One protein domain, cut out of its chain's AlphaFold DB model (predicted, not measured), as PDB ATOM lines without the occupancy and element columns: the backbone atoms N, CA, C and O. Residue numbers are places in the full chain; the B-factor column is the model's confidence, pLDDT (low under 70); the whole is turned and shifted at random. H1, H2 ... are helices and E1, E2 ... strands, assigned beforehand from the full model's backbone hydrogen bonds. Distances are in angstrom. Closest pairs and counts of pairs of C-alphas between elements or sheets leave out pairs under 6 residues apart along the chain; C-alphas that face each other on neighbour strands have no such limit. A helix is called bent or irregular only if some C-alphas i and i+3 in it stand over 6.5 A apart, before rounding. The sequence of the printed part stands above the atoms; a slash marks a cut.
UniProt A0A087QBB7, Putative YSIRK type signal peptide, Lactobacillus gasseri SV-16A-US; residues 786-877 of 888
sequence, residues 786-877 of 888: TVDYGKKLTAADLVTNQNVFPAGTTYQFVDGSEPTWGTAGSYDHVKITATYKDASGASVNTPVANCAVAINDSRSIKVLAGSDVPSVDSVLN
ATOM      1  N   THR A 786      70.517  73.482  89.355       87.69
ATOM      2  CA  THR A 786      70.217  74.789  89.955       87.69
ATOM      3  C   THR A 786      69.852  74.591  91.425       87.69
ATOM      4  O   THR A 786      69.027  73.746  91.763       87.69
ATOM      5  N   VAL A 787      70.475  75.351  92.327       85.69
ATOM      6  CA  VAL A 787      70.264  75.237  93.778       85.69
ATOM      7  C   VAL A 787      70.089  76.590  94.458       85.69
ATOM      8  O   VAL A 787      70.606  77.610  94.005       85.69
ATOM      9  N   ASP A 788      69.385  76.571  95.586       82.50
ATOM     10  CA  ASP A 788      69.210  77.732  96.455       82.50
ATOM     11  C   ASP A 788      70.483  78.044  97.255       82.50
ATOM     12  O   ASP A 788      71.276  77.159  97.597       82.50
ATOM     13  N   TYR A 789      70.666  79.320  97.589       80.00
ATOM     14  CA  TYR A 789      71.780  79.809  98.393       80.00
ATOM     15  C   TYR A 789      71.939  79.022  99.705       80.00
ATOM     16  O   TYR A 789      71.008  78.892 100.497       80.00
ATOM     17  N   GLY A 790      73.148  78.508  99.952       76.81
ATOM     18  CA  GLY A 790      73.465  77.693 101.129       76.81
ATOM     19  C   GLY A 790      73.218  76.185 100.972       76.81
ATOM     20  O   GLY A 790      73.713  75.414 101.798       76.81
ATOM     21  N   LYS A 791      72.545  75.721  99.907       85.75
ATOM     22  CA  LYS A 791      72.457  74.287  99.581       85.75
ATOM     23  C   LYS A 791      73.775  73.817  98.956       85.75
ATOM     24  O   LYS A 791      74.083  74.136  97.811       85.75
ATOM     25  N   LYS A 792      74.549  73.026  99.705       90.12
ATOM     26  CA  LYS A 792      75.755  72.355  99.195       90.12
ATOM     27  C   LYS A 792      75.398  71.020  98.536       90.12
ATOM     28  O   LYS A 792      74.705  70.211  99.149       90.12
ATOM     29  N   LEU A 793      75.938  70.771  97.343       91.69
ATOM     30  CA  LEU A 793      75.959  69.448  96.714       91.69
ATOM     31  C   LEU A 793      77.354  68.818  96.811       91.69
ATOM     32  O   LEU A 793      78.376  69.503  96.891       91.69
ATOM     33  N   THR A 794      77.397  67.492  96.787       94.62
ATOM     34  CA  THR A 794      78.610  66.707  96.556       94.62
ATOM     35  C   THR A 794      78.815  66.466  95.060       94.62
ATOM     36  O   THR A 794      77.896  66.620  94.256       94.62
ATOM     37  N   ALA A 795      80.012  66.021  94.672       94.69
ATOM     38  CA  ALA A 795      80.256  65.580  93.300       94.69
ATOM     39  C   ALA A 795      79.371  64.381  92.905       94.69
ATOM     40  O   ALA A 795      79.053  64.238  91.732       94.69
ATOM     41  N   ALA A 796      78.945  63.547  93.864       95.12
ATOM     42  CA  ALA A 796      78.049  62.420  93.607       95.12
ATOM     43  C   ALA A 796      76.628  62.884  93.253       95.12
ATOM     44  O   ALA A 796      76.045  62.366  92.309       95.12
ATOM     45  N   ASP A 797      76.090  63.902  93.937       94.06
ATOM     46  CA  ASP A 797      74.727  64.418  93.698       94.06
ATOM     47  C   ASP A 797      74.520  64.957  92.270       94.06
ATOM     48  O   ASP A 797      73.393  65.029  91.773       94.06
ATOM     49  N   LEU A 798      75.619  65.317  91.601       94.56
ATOM     50  CA  LEU A 798      75.665  65.777  90.216       94.56
ATOM     51  C   LEU A 798      75.885  64.641  89.199       94.56
ATOM     52  O   LEU A 798      75.942  64.914  88.006       94.56
ATOM     53  N   VAL A 799      75.982  63.376  89.623       95.62
ATOM     54  CA  VAL A 799      76.090  62.205  88.734       95.62
ATOM     55  C   VAL A 799      74.753  61.476  88.652       95.62
ATOM     56  O   VAL A 799      74.200  61.049  89.668       95.62
ATOM     57  N   THR A 800      74.243  61.288  87.435       94.44
ATOM     58  CA  THR A 800      72.947  60.628  87.195       94.44
ATOM     59  C   THR A 800      73.065  59.109  87.128       94.44
ATOM     60  O   THR A 800      72.190  58.404  87.624       94.44
ATOM     61  N   ASN A 801      74.165  58.589  86.579       96.12
ATOM     62  CA  ASN A 801      74.377  57.159  86.345       96.12
ATOM     63  C   ASN A 801      75.119  56.438  87.491       96.12
ATOM     64  O   ASN A 801      75.797  55.436  87.281       96.12
ATOM     65  N   GLN A 802      74.988  56.902  88.742       95.62
ATOM     66  CA  GLN A 802      75.607  56.241  89.910       95.62
ATOM     67  C   GLN A 802      75.201  54.761  90.047       95.62
ATOM     68  O   GLN A 802      75.947  53.937  90.578       95.62
ATOM     69  N   ASN A 803      74.027  54.397  89.526       94.88
ATOM     70  CA  ASN A 803      73.510  53.035  89.507       94.88
ATOM     71  C   ASN A 803      74.375  52.042  88.710       94.88
ATOM     72  O   ASN A 803      74.296  50.858  89.028       94.88
ATOM     73  N   VAL A 804      75.219  52.470  87.762       96.44
ATOM     74  CA  VAL A 804      76.141  51.566  87.034       96.44
ATOM     75  C   VAL A 804      77.527  51.464  87.672       96.44
ATOM     76  O   VAL A 804      78.351  50.662  87.246       96.44
ATOM     77  N   PHE A 805      77.801  52.217  88.737       96.62
ATOM     78  CA  PHE A 805      79.067  52.129  89.461       96.62
ATOM     79  C   PHE A 805      78.982  51.147  90.642       96.62
ATOM     80  O   PHE A 805      77.929  51.035  91.292       96.62
ATOM     81  N   PRO A 806      80.060  50.397  90.940       95.62
ATOM     82  CA  PRO A 806      80.090  49.466  92.062       95.62
ATOM     83  C   PRO A 806      80.079  50.211  93.406       95.62
ATOM     84  O   PRO A 806      80.460  51.382  93.505       95.62
ATOM     85  N   ALA A 807      79.654  49.521  94.467       92.38
ATOM     86  CA  ALA A 807      79.661  50.079  95.817       92.38
ATOM     87  C   ALA A 807      81.089  50.474  96.248       92.38
ATOM     88  O   ALA A 807      82.048  49.753  95.978       92.38
ATOM     89  N   GLY A 808      81.226  51.622  96.918       92.12
ATOM     90  CA  GLY A 808      82.530  52.182  97.300       92.12
ATOM     91  C   GLY A 808      83.210  53.040  96.224       92.12
ATOM     92  O   GLY A 808      84.324  53.508  96.451       92.12
ATOM     93  N   THR A 809      82.557  53.284  95.082       97.31
ATOM     94  CA  THR A 809      82.998  54.296  94.106       97.31
ATOM     95  C   THR A 809      83.020  55.685  94.746       97.31
ATOM     96  O   THR A 809      82.081  56.064  95.444       97.31
ATOM     97  N   THR A 810      84.083  56.455  94.498       97.12
ATOM     98  CA  THR A 810      84.200  57.847  94.967       97.12
ATOM     99  C   THR A 810      84.061  58.820  93.805       97.12
ATOM    100  O   THR A 810      84.659  58.604  92.754       97.12
ATOM    101  N   TYR A 811      83.302  59.895  94.008       97.50
ATOM    102  CA  TYR A 811      83.121  60.979  93.041       97.50
ATOM    103  C   TYR A 811      83.828  62.228  93.558       97.50
ATOM    104  O   TYR A 811      83.703  62.558  94.739       97.50
ATOM    105  N   GLN A 812      84.587  62.905  92.700       96.50
ATOM    106  CA  GLN A 812      85.430  64.032  93.100       96.50
ATOM    107  C   GLN A 812      85.317  65.185  92.107       96.50
ATOM    108  O   GLN A 812      85.341  64.968  90.893       96.50
ATOM    109  N   PHE A 813      85.247  66.409  92.636       95.94
ATOM    110  CA  PHE A 813      85.505  67.617  91.860       95.94
ATOM    111  C   PHE A 813      87.000  67.686  91.537       95.94
ATOM    112  O   PHE A 813      87.834  67.548  92.433       95.94
ATOM    113  N   VAL A 814      87.345  67.904  90.269       94.00
ATOM    114  CA  VAL A 814      88.744  67.995  89.810       94.00
ATOM    115  C   VAL A 814      89.093  69.407  89.345       94.00
ATOM    116  O   VAL A 814      88.215  70.258  89.213       94.00
ATOM    117  N   ASP A 815      90.380  69.682  89.140       92.25
ATOM    118  CA  ASP A 815      90.912  70.972  88.665       92.25
ATOM    119  C   ASP A 815      90.489  72.208  89.490       92.25
ATOM    120  O   ASP A 815      90.480  73.326  88.980       92.25
ATOM    121  N   GLY A 816      90.116  72.027  90.764       89.19
ATOM    122  CA  GLY A 816      89.608  73.112  91.615       89.19
ATOM    123  C   GLY A 816      88.214  73.625  91.224       89.19
ATOM    124  O   GLY A 816      87.842  74.721  91.625       89.19
ATOM    125  N   SER A 817      87.449  72.848  90.454       92.69
ATOM    126  CA  SER A 817      86.145  73.239  89.894       92.69
ATOM    127  C   SER A 817      84.935  73.082  90.831       92.69
ATOM    128  O   SER A 817      83.796  73.186  90.374       92.69
ATOM    129  N   GLU A 818      85.146  72.817  92.127       93.81
ATOM    130  CA  GLU A 818      84.047  72.784  93.101       93.81
ATOM    131  C   GLU A 818      83.423  74.192  93.231       93.81
ATOM    132  O   GLU A 818      84.151  75.147  93.517       93.81
ATOM    133  N   PRO A 819      82.094  74.346  93.067       90.38
ATOM    134  CA  PRO A 819      81.423  75.621  93.294       90.38
ATOM    135  C   PRO A 819      81.677  76.182  94.697       90.38
ATOM    136  O   PRO A 819      81.617  75.471  95.702       90.38
ATOM    137  N   THR A 820      81.882  77.494  94.799       89.00
ATOM    138  CA  THR A 820      81.969  78.171  96.100       89.00
ATOM    139  C   THR A 820      80.564  78.315  96.688       89.00
ATOM    140  O   THR A 820      79.946  79.364  96.564       89.00
ATOM    141  N   TRP A 821      80.062  77.271  97.356       86.44
ATOM    142  CA  TRP A 821      78.670  77.148  97.833       86.44
ATOM    143  C   TRP A 821      78.129  78.305  98.705       86.44
ATOM    144  O   TRP A 821      76.922  78.420  98.887       86.44
ATOM    145  N   GLY A 822      79.003  79.163  99.246       83.19
ATOM    146  CA  GLY A 822      78.639  80.389  99.972       83.19
ATOM    147  C   GLY A 822      78.454  81.643  99.100       83.19
ATOM    148  O   GLY A 822      78.224  82.723  99.646       83.19
ATOM    149  N   THR A 823      78.563  81.526  97.774       82.94
ATOM    150  CA  THR A 823      78.501  82.631  96.808       82.94
ATOM    151  C   THR A 823      77.465  82.318  95.729       82.94
ATOM    152  O   THR A 823      77.571  81.307  95.039       82.94
ATOM    153  N   ALA A 824      76.471  83.193  95.558       82.69
ATOM    154  CA  ALA A 824      75.529  83.100  94.443       82.69
ATOM    155  C   ALA A 824      76.244  83.359  93.106       82.69
ATOM    156  O   ALA A 824      77.111  84.233  93.017       82.69
ATOM    157  N   GLY A 825      75.897  82.607  92.061       82.38
ATOM    158  CA  GLY A 825      76.579  82.692  90.772       82.38
ATOM    159  C   GLY A 825      76.370  81.485  89.861       82.38
ATOM    160  O   GLY A 825      75.675  80.528  90.190       82.38
ATOM    161  N   SER A 826      76.993  81.545  88.682       84.12
ATOM    162  CA  SER A 826      76.963  80.490  87.668       84.12
ATOM    163  C   SER A 826      78.355  79.892  87.509       84.12
ATOM    164  O   SER A 826      79.280  80.595  87.111       84.12
ATOM    165  N   TYR A 827      78.475  78.594  87.753       89.19
ATOM    166  CA  TYR A 827      79.694  77.805  87.624       89.19
ATOM    167  C   TYR A 827      79.534  76.908  86.398       89.19
ATOM    168  O   TYR A 827      78.883  75.878  86.465       89.19
ATOM    169  N   ASP A 828      80.060  77.326  85.253       86.00
ATOM    170  CA  ASP A 828      79.914  76.663  83.943       86.00
ATOM    171  C   ASP A 828      81.025  75.648  83.613       86.00
ATOM    172  O   ASP A 828      81.027  75.035  82.548       86.00
ATOM    173  N   HIS A 829      81.967  75.472  84.536       88.56
ATOM    174  CA  HIS A 829      83.205  74.714  84.371       88.56
ATOM    175  C   HIS A 829      83.366  73.619  85.438       88.56
ATOM    176  O   HIS A 829      84.493  73.266  85.785       88.56
ATOM    177  N   VAL A 830      82.263  73.098  85.989       93.12
ATOM    178  CA  VAL A 830      82.285  72.073  87.044       93.12
ATOM    179  C   VAL A 830      82.694  70.729  86.438       93.12
ATOM    180  O   VAL A 830      82.064  70.238  85.501       93.12
ATOM    181  N   LYS A 831      83.760  70.127  86.973       95.56
ATOM    182  CA  LYS A 831      84.383  68.908  86.448       95.56
ATOM    183  C   LYS A 831      84.349  67.780  87.467       95.56
ATOM    184  O   LYS A 831      84.819  67.950  88.591       95.56
ATOM    185  N   ILE A 832      83.867  66.613  87.054       96.81
ATOM    186  CA  ILE A 832      83.690  65.442  87.919       96.81
ATOM    187  C   ILE A 832      84.421  64.233  87.327       96.81
ATOM    188  O   ILE A 832      84.338  63.963  86.130       96.81
ATOM    189  N   THR A 833      85.112  63.475  88.178       96.50
ATOM    190  CA  THR A 833      85.600  62.118  87.876       96.50
ATOM    191  C   THR A 833      85.064  61.131  88.911       96.50
ATOM    192  O   THR A 833      84.773  61.516  90.049       96.50
ATOM    193  N   ALA A 834      84.955  59.860  88.530       97.12
ATOM    194  CA  ALA A 834      84.719  58.755  89.448       97.12
ATOM    195  C   ALA A 834      85.963  57.865  89.551       97.12
ATOM    196  O   ALA A 834      86.626  57.581  88.555       97.12
ATOM    197  N   THR A 835      86.262  57.384  90.756       97.12
ATOM    198  CA  THR A 835      87.260  56.336  91.005       97.12
ATOM    199  C   THR A 835      86.565  55.097  91.550       97.12
ATOM    200  O   THR A 835      85.975  55.153  92.634       97.12
ATOM    201  N   TYR A 836      86.657  53.982  90.825       95.81
ATOM    202  CA  TYR A 836      86.109  52.678  91.211       95.81
ATOM    203  C   TYR A 836      87.183  51.581  91.161       95.81
ATOM    204  O   TYR A 836      88.340  51.843  90.828       95.81
ATOM    205  N   LYS A 837      86.819  50.355  91.549       93.50
ATOM    206  CA  LYS A 837      87.702  49.183  91.495       93.50
ATOM    207  C   LYS A 837      87.337  48.274  90.329       93.50
ATOM    208  O   LYS A 837      86.160  47.980  90.147       93.50
ATOM    209  N   ASP A 838      88.338  47.827  89.578       91.44
ATOM    210  CA  ASP A 838      88.164  46.753  88.597       91.44
ATOM    211  C   ASP A 838      88.193  45.360  89.250       91.44
ATOM    212  O   ASP A 838      88.438  45.211  90.451       91.44
ATOM    213  N   ALA A 839      87.984  44.323  88.437       85.44
ATOM    214  CA  ALA A 839      87.964  42.929  88.870       85.44
ATOM    215  C   ALA A 839      89.304  42.420  89.446       85.44
ATOM    216  O   ALA A 839      89.325  41.376  90.095       85.44
ATOM    217  N   SER A 840      90.415  43.133  89.226       88.19
ATOM    218  CA  SER A 840      91.718  42.843  89.844       88.19
ATOM    219  C   SER A 840      91.925  43.570  91.181       88.19
ATOM    220  O   SER A 840      92.885  43.290  91.900       88.19
ATOM    221  N   GLY A 841      91.032  44.503  91.532       88.25
ATOM    222  CA  GLY A 841      91.162  45.398  92.680       88.25
ATOM    223  C   GLY A 841      92.004  46.651  92.401       88.25
ATOM    224  O   GLY A 841      92.254  47.439  93.326       88.25
ATOM    225  N   ALA A 842      92.428  46.883  91.156       92.25
ATOM    226  CA  ALA A 842      93.104  48.114  90.762       92.25
ATOM    227  C   ALA A 842      92.108  49.286  90.719       92.25
ATOM    228  O   ALA A 842      90.910  49.101  90.514       92.25
ATOM    229  N   SER A 843      92.591  50.501  90.990       93.75
ATOM    230  CA  SER A 843      91.753  51.704  90.902       93.75
ATOM    231  C   SER A 843      91.665  52.183  89.455       93.75
ATOM    232  O   SER A 843      92.697  52.438  88.837       93.75
ATOM    233  N   VAL A 844      90.446  52.358  88.954       94.31
ATOM    234  CA  VAL A 844      90.154  52.940  87.641       94.31
ATOM    235  C   VAL A 844      89.547  54.322  87.848       94.31
ATOM    236  O   VAL A 844      88.534  54.454  88.537       94.31
ATOM    237  N   ASN A 845      90.154  55.338  87.233       95.19
ATOM    238  CA  ASN A 845      89.610  56.693  87.179       95.19
ATOM    239  C   ASN A 845      88.880  56.880  85.846       95.19
ATOM    240  O   ASN A 845      89.430  56.545  84.796       95.19
ATOM    241  N   THR A 846      87.670  57.435  85.869       95.62
ATOM    242  CA  THR A 846      86.955  57.773  84.634       95.62
ATOM    243  C   THR A 846      87.573  58.998  83.956       95.62
ATOM    244  O   THR A 846      88.121  59.874  84.639       95.62
ATOM    245  N   PRO A 847      87.393  59.145  82.632       95.56
ATOM    246  CA  PRO A 847      87.445  60.445  81.978       95.56
ATOM    247  C   PRO A 847      86.621  61.493  82.738       95.56
ATOM    248  O   PRO A 847      85.665  61.171  83.454       95.56
ATOM    249  N   VAL A 848      87.014  62.755  82.586       95.19
ATOM    250  CA  VAL A 848      86.374  63.886  83.262       95.19
ATOM    251  C   VAL A 848      85.074  64.258  82.550       95.19
ATOM    252  O   VAL A 848      85.088  64.596  81.367       95.19
ATOM    253  N   ALA A 849      83.969  64.240  83.290       94.94
ATOM    254  CA  ALA A 849      82.682  64.765  82.856       94.94
ATOM    255  C   ALA A 849      82.559  66.248  83.233       94.94
ATOM    256  O   ALA A 849      83.002  66.655  84.308       94.94
ATOM    257  N   ASN A 850      81.943  67.050  82.362       93.56
ATOM    258  CA  ASN A 850      81.727  68.481  82.585       93.56
ATOM    259  C   ASN A 850      80.232  68.758  82.791       93.56
ATOM    260  O   ASN A 850      79.395  68.170  82.108       93.56
ATOM    261  N   CYS A 851      79.906  69.673  83.698       91.25
ATOM    262  CA  CYS A 851      78.550  70.147  83.964       91.25
ATOM    263  C   CYS A 851      78.575  71.609  84.437       91.25
ATOM    264  O   CYS A 851      79.642  72.197  84.628       91.25
ATOM    265  N   ALA A 852      77.393  72.195  84.623       90.88
ATOM    266  CA  ALA A 852      77.239  73.533  85.174       90.88
ATOM    267  C   ALA A 852      76.371  73.526  86.443       90.88
ATOM    268  O   ALA A 852      75.399  72.783  86.540       90.88
ATOM    269  N   VAL A 853      76.692  74.389  87.405       89.94
ATOM    270  CA  VAL A 853      75.901  74.603  88.624       89.94
ATOM    271  C   VAL A 853      75.524  76.077  88.733       89.94
ATOM    272  O   VAL A 853      76.381  76.951  88.607       89.94
ATOM    273  N   ALA A 854      74.249  76.371  88.977       87.50
ATOM    274  CA  ALA A 854      73.774  77.711  89.310       87.50
ATOM    275  C   ALA A 854      73.355  77.763  90.783       87.50
ATOM    276  O   ALA A 854      72.602  76.910  91.246       87.50
ATOM    277  N   ILE A 855      73.845  78.765  91.513       86.69
ATOM    278  CA  ILE A 855      73.490  79.030  92.909       86.69
ATOM    279  C   ILE A 855      72.719  80.348  92.939       86.69
ATOM    280  O   ILE A 855      73.305  81.409  92.707       86.69
ATOM    281  N   ASN A 856      71.416  80.276  93.202       81.50
ATOM    282  CA  ASN A 856      70.511  81.423  93.187       81.50
ATOM    283  C   ASN A 856      70.336  82.020  94.585       81.50
ATOM    284  O   ASN A 856      70.279  81.298  95.577       81.50
ATOM    285  N   ASP A 857      70.197  83.340  94.652       75.62
ATOM    286  CA  ASP A 857      69.753  84.059  95.846       75.62
ATOM    287  C   ASP A 857      68.579  84.988  95.503       75.62
ATOM    288  O   ASP A 857      68.189  85.122  94.340       75.62
ATOM    289  N   SER A 858      68.033  85.677  96.505       64.69
ATOM    290  CA  SER A 858      66.896  86.596  96.343       64.69
ATOM    291  C   SER A 858      67.174  87.836  95.472       64.69
ATOM    292  O   SER A 858      66.306  88.698  95.337       64.69
ATOM    293  N   ARG A 859      68.374  87.965  94.884       64.56
ATOM    294  CA  ARG A 859      68.801  89.091  94.035       64.56
ATOM    295  C   ARG A 859      69.082  88.677  92.590       64.56
ATOM    296  O   ARG A 859      69.066  89.544  91.718       64.56
ATOM    297  N   SER A 860      69.317  87.393  92.308       61.19
ATOM    298  CA  SER A 860      69.445  86.886  90.937       61.19
ATOM    299  C   SER A 860      69.013  85.426  90.802       61.19
ATOM    300  O   SER A 860      69.574  84.548  91.457       61.19
ATOM    301  N   ILE A 861      68.083  85.177  89.875       63.91
ATOM    302  CA  ILE A 861      67.622  83.838  89.498       63.91
ATOM    303  C   ILE A 861      68.186  83.496  88.118       63.91
ATOM    304  O   ILE A 861      67.861  84.147  87.124       63.91
ATOM    305  N   LYS A 862      69.007  82.449  88.046       67.31
ATOM    306  CA  LYS A 862      69.437  81.802  86.808       67.31
ATOM    307  C   LYS A 862      69.051  80.327  86.884       67.31
ATOM    308  O   LYS A 862      69.458  79.629  87.805       67.31
ATOM    309  N   VAL A 863      68.274  79.856  85.914       69.62
ATOM    310  CA  VAL A 863      67.929  78.435  85.770       69.62
ATOM    311  C   VAL A 863      68.726  77.876  84.600       69.62
ATOM    312  O   VAL A 863      68.736  78.463  83.515       69.62
ATOM    313  N   LEU A 864      69.436  76.771  84.820       75.88
ATOM    314  CA  LEU A 864      70.161  76.073  83.761       75.88
ATOM    315  C   LEU A 864      69.207  75.170  82.970       75.88
ATOM    316  O   LEU A 864      68.313  74.536  83.534       75.88
ATOM    317  N   ALA A 865      69.404  75.093  81.654       64.38
ATOM    318  CA  ALA A 865      68.598  74.229  80.798       64.38
ATOM    319  C   ALA A 865      68.767  72.756  81.217       64.38
ATOM    320  O   ALA A 865      69.881  72.238  81.211       64.38
ATOM    321  N   GLY A 866      67.659  72.101  81.580       62.47
ATOM    322  CA  GLY A 866      67.645  70.707  82.039       62.47
ATOM    323  C   GLY A 866      67.880  70.489  83.540       62.47
ATOM    324  O   GLY A 866      67.974  69.336  83.946       62.47
ATOM    325  N   SER A 867      67.963  71.552  84.347       67.69
ATOM    326  CA  SER A 867      67.929  71.458  85.820       67.69
ATOM    327  C   SER A 867      66.516  71.653  86.375       67.69
ATOM    328  O   SER A 867      65.681  72.274  85.711       67.69
ATOM    329  N   ASP A 868      66.266  71.166  87.592       64.75
ATOM    330  CA  ASP A 868      65.001  71.418  88.286       64.75
ATOM    331  C   ASP A 868      64.855  72.914  88.625       64.75
ATOM    332  O   ASP A 868      65.824  73.607  88.950       64.75
ATOM    333  N   VAL A 869      63.627  73.434  88.549       61.66
ATOM    334  CA  VAL A 869      63.337  74.828  88.918       61.66
ATOM    335  C   VAL A 869      63.236  74.915  90.448       61.66
ATOM    336  O   VAL A 869      62.399  74.215  91.022       61.66
ATOM    337  N   PRO A 870      64.046  75.748  91.134       60.78
ATOM    338  CA  PRO A 870      63.927  75.929  92.578       60.78
ATOM    339  C   PRO A 870      62.571  76.544  92.958       60.78
ATOM    340  O   PRO A 870      61.981  77.295  92.177       60.78
ATOM    341  N   SER A 871      62.078  76.240  94.165       56.84
ATOM    342  CA  SER A 871      60.789  76.766  94.622       56.84
ATOM    343  C   SER A 871      60.838  78.285  94.781       56.84
ATOM    344  O   SER A 871      61.794  78.847  95.319       56.84
ATOM    345  N   VAL A 872      59.764  78.957  94.364       56.53
ATOM    346  CA  VAL A 872      59.602  80.408  94.525       56.53
ATOM    347  C   VAL A 872      59.699  80.807  96.005       56.53
ATOM    348  O   VAL A 872      60.322  81.819  96.326       56.53
ATOM    349  N   ASP A 873      59.180  79.974  96.911       55.72
ATOM    350  CA  ASP A 873      59.172  80.244  98.352       55.72
ATOM    351  C   ASP A 873      60.573  80.167  98.981       55.72
ATOM    352  O   ASP A 873      60.914  80.987  99.839       55.72
ATOM    353  N   SER A 874      61.419  79.227  98.532       54.06
ATOM    354  CA  SER A 874      62.788  79.074  99.047       54.06
ATOM    355  C   SER A 874      63.762  80.105  98.471       54.06
ATOM    356  O   SER A 874      64.685  80.523  99.170       54.06
ATOM    357  N   VAL A 875      63.522  80.595  97.250       53.62
ATOM    358  CA  VAL A 875      64.310  81.680  96.634       53.62
ATOM    359  C   VAL A 875      63.975  83.055  97.232       53.62
ATOM    360  O   VAL A 875      64.867  83.891  97.398       53.62
ATOM    361  N   LEU A 876      62.704  83.310  97.569       55.88
ATOM    362  CA  LEU A 876      62.258  84.601  98.116       55.88
ATOM    363  C   LEU A 876      62.421  84.727  99.639       55.88
ATOM    364  O   LEU A 876      62.408  85.850 100.145       55.88
ATOM    365  N   ASN A 877      62.625  83.615 100.356       51.38
ATOM    366  CA  ASN A 877      62.867  83.577 101.805       51.38
ATOM    367  C   ASN A 877      61.765  84.311 102.608       51.38
ATOM    368  O   ASN A 877      62.042  85.127 103.494       51.38
TER     369      ASN A 877
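What this domain is: This is residues 786 to 877 of the 888 residues of the protein "Putative YSIRK type signal peptide" of Lactobacillus gasseri SV-16A-US (UniProt A0A087QBB7). With little regular structure, this is a loose rod along a long bent strand, E3, with E5 and E4 on one side and E2 on the other; E1 lines E5, and helix H1 only grazes this twisted, branched, mixed sheet. The printed part has 92 residues, 36 in named elements, mostly strand, in the order E1 E2 E3 E4 E5 H1. The radius of gyration of the C-alphas is 15.3 A; the spans are 52 by 24 by 21 A.

How they stand to each other: E3, residues 825 to 837, bends by 58 degrees at residue 828. E5, residues 849 to 856, is antiparallel to E3, with N 827 and O 853 within hydrogen-bond range at 2.8 A. E2, residues 810 to 813, and E4, residues 843 to 845, each form a hairpin with E3, with N 835 and O 810 at 2.8 A and N 844 and O 836 at 2.9 A; E2 E3 E4 is a meander, successive antiparallel neighbours. E1, residues 786 to 788, is parallel to E5, with N 787 and O 854 at 2.9 A. In H1, residues 872 to 876, the O i to N i+4 pair is within range.

Where its parts are: E1 begins at C-alpha 786 (70.217, 74.789, 89.955). E3 is 35.3 A long, E5 23.1 A. H1 ends at C-alpha 876 (62.258, 84.601, 98.116).

The domain as a whole: The printed part has no cut. Links E1 to E2, E2 to E3 and E5 to H1 are long. Residues 858 to 863 and 865 to 877 have pLDDT under 70.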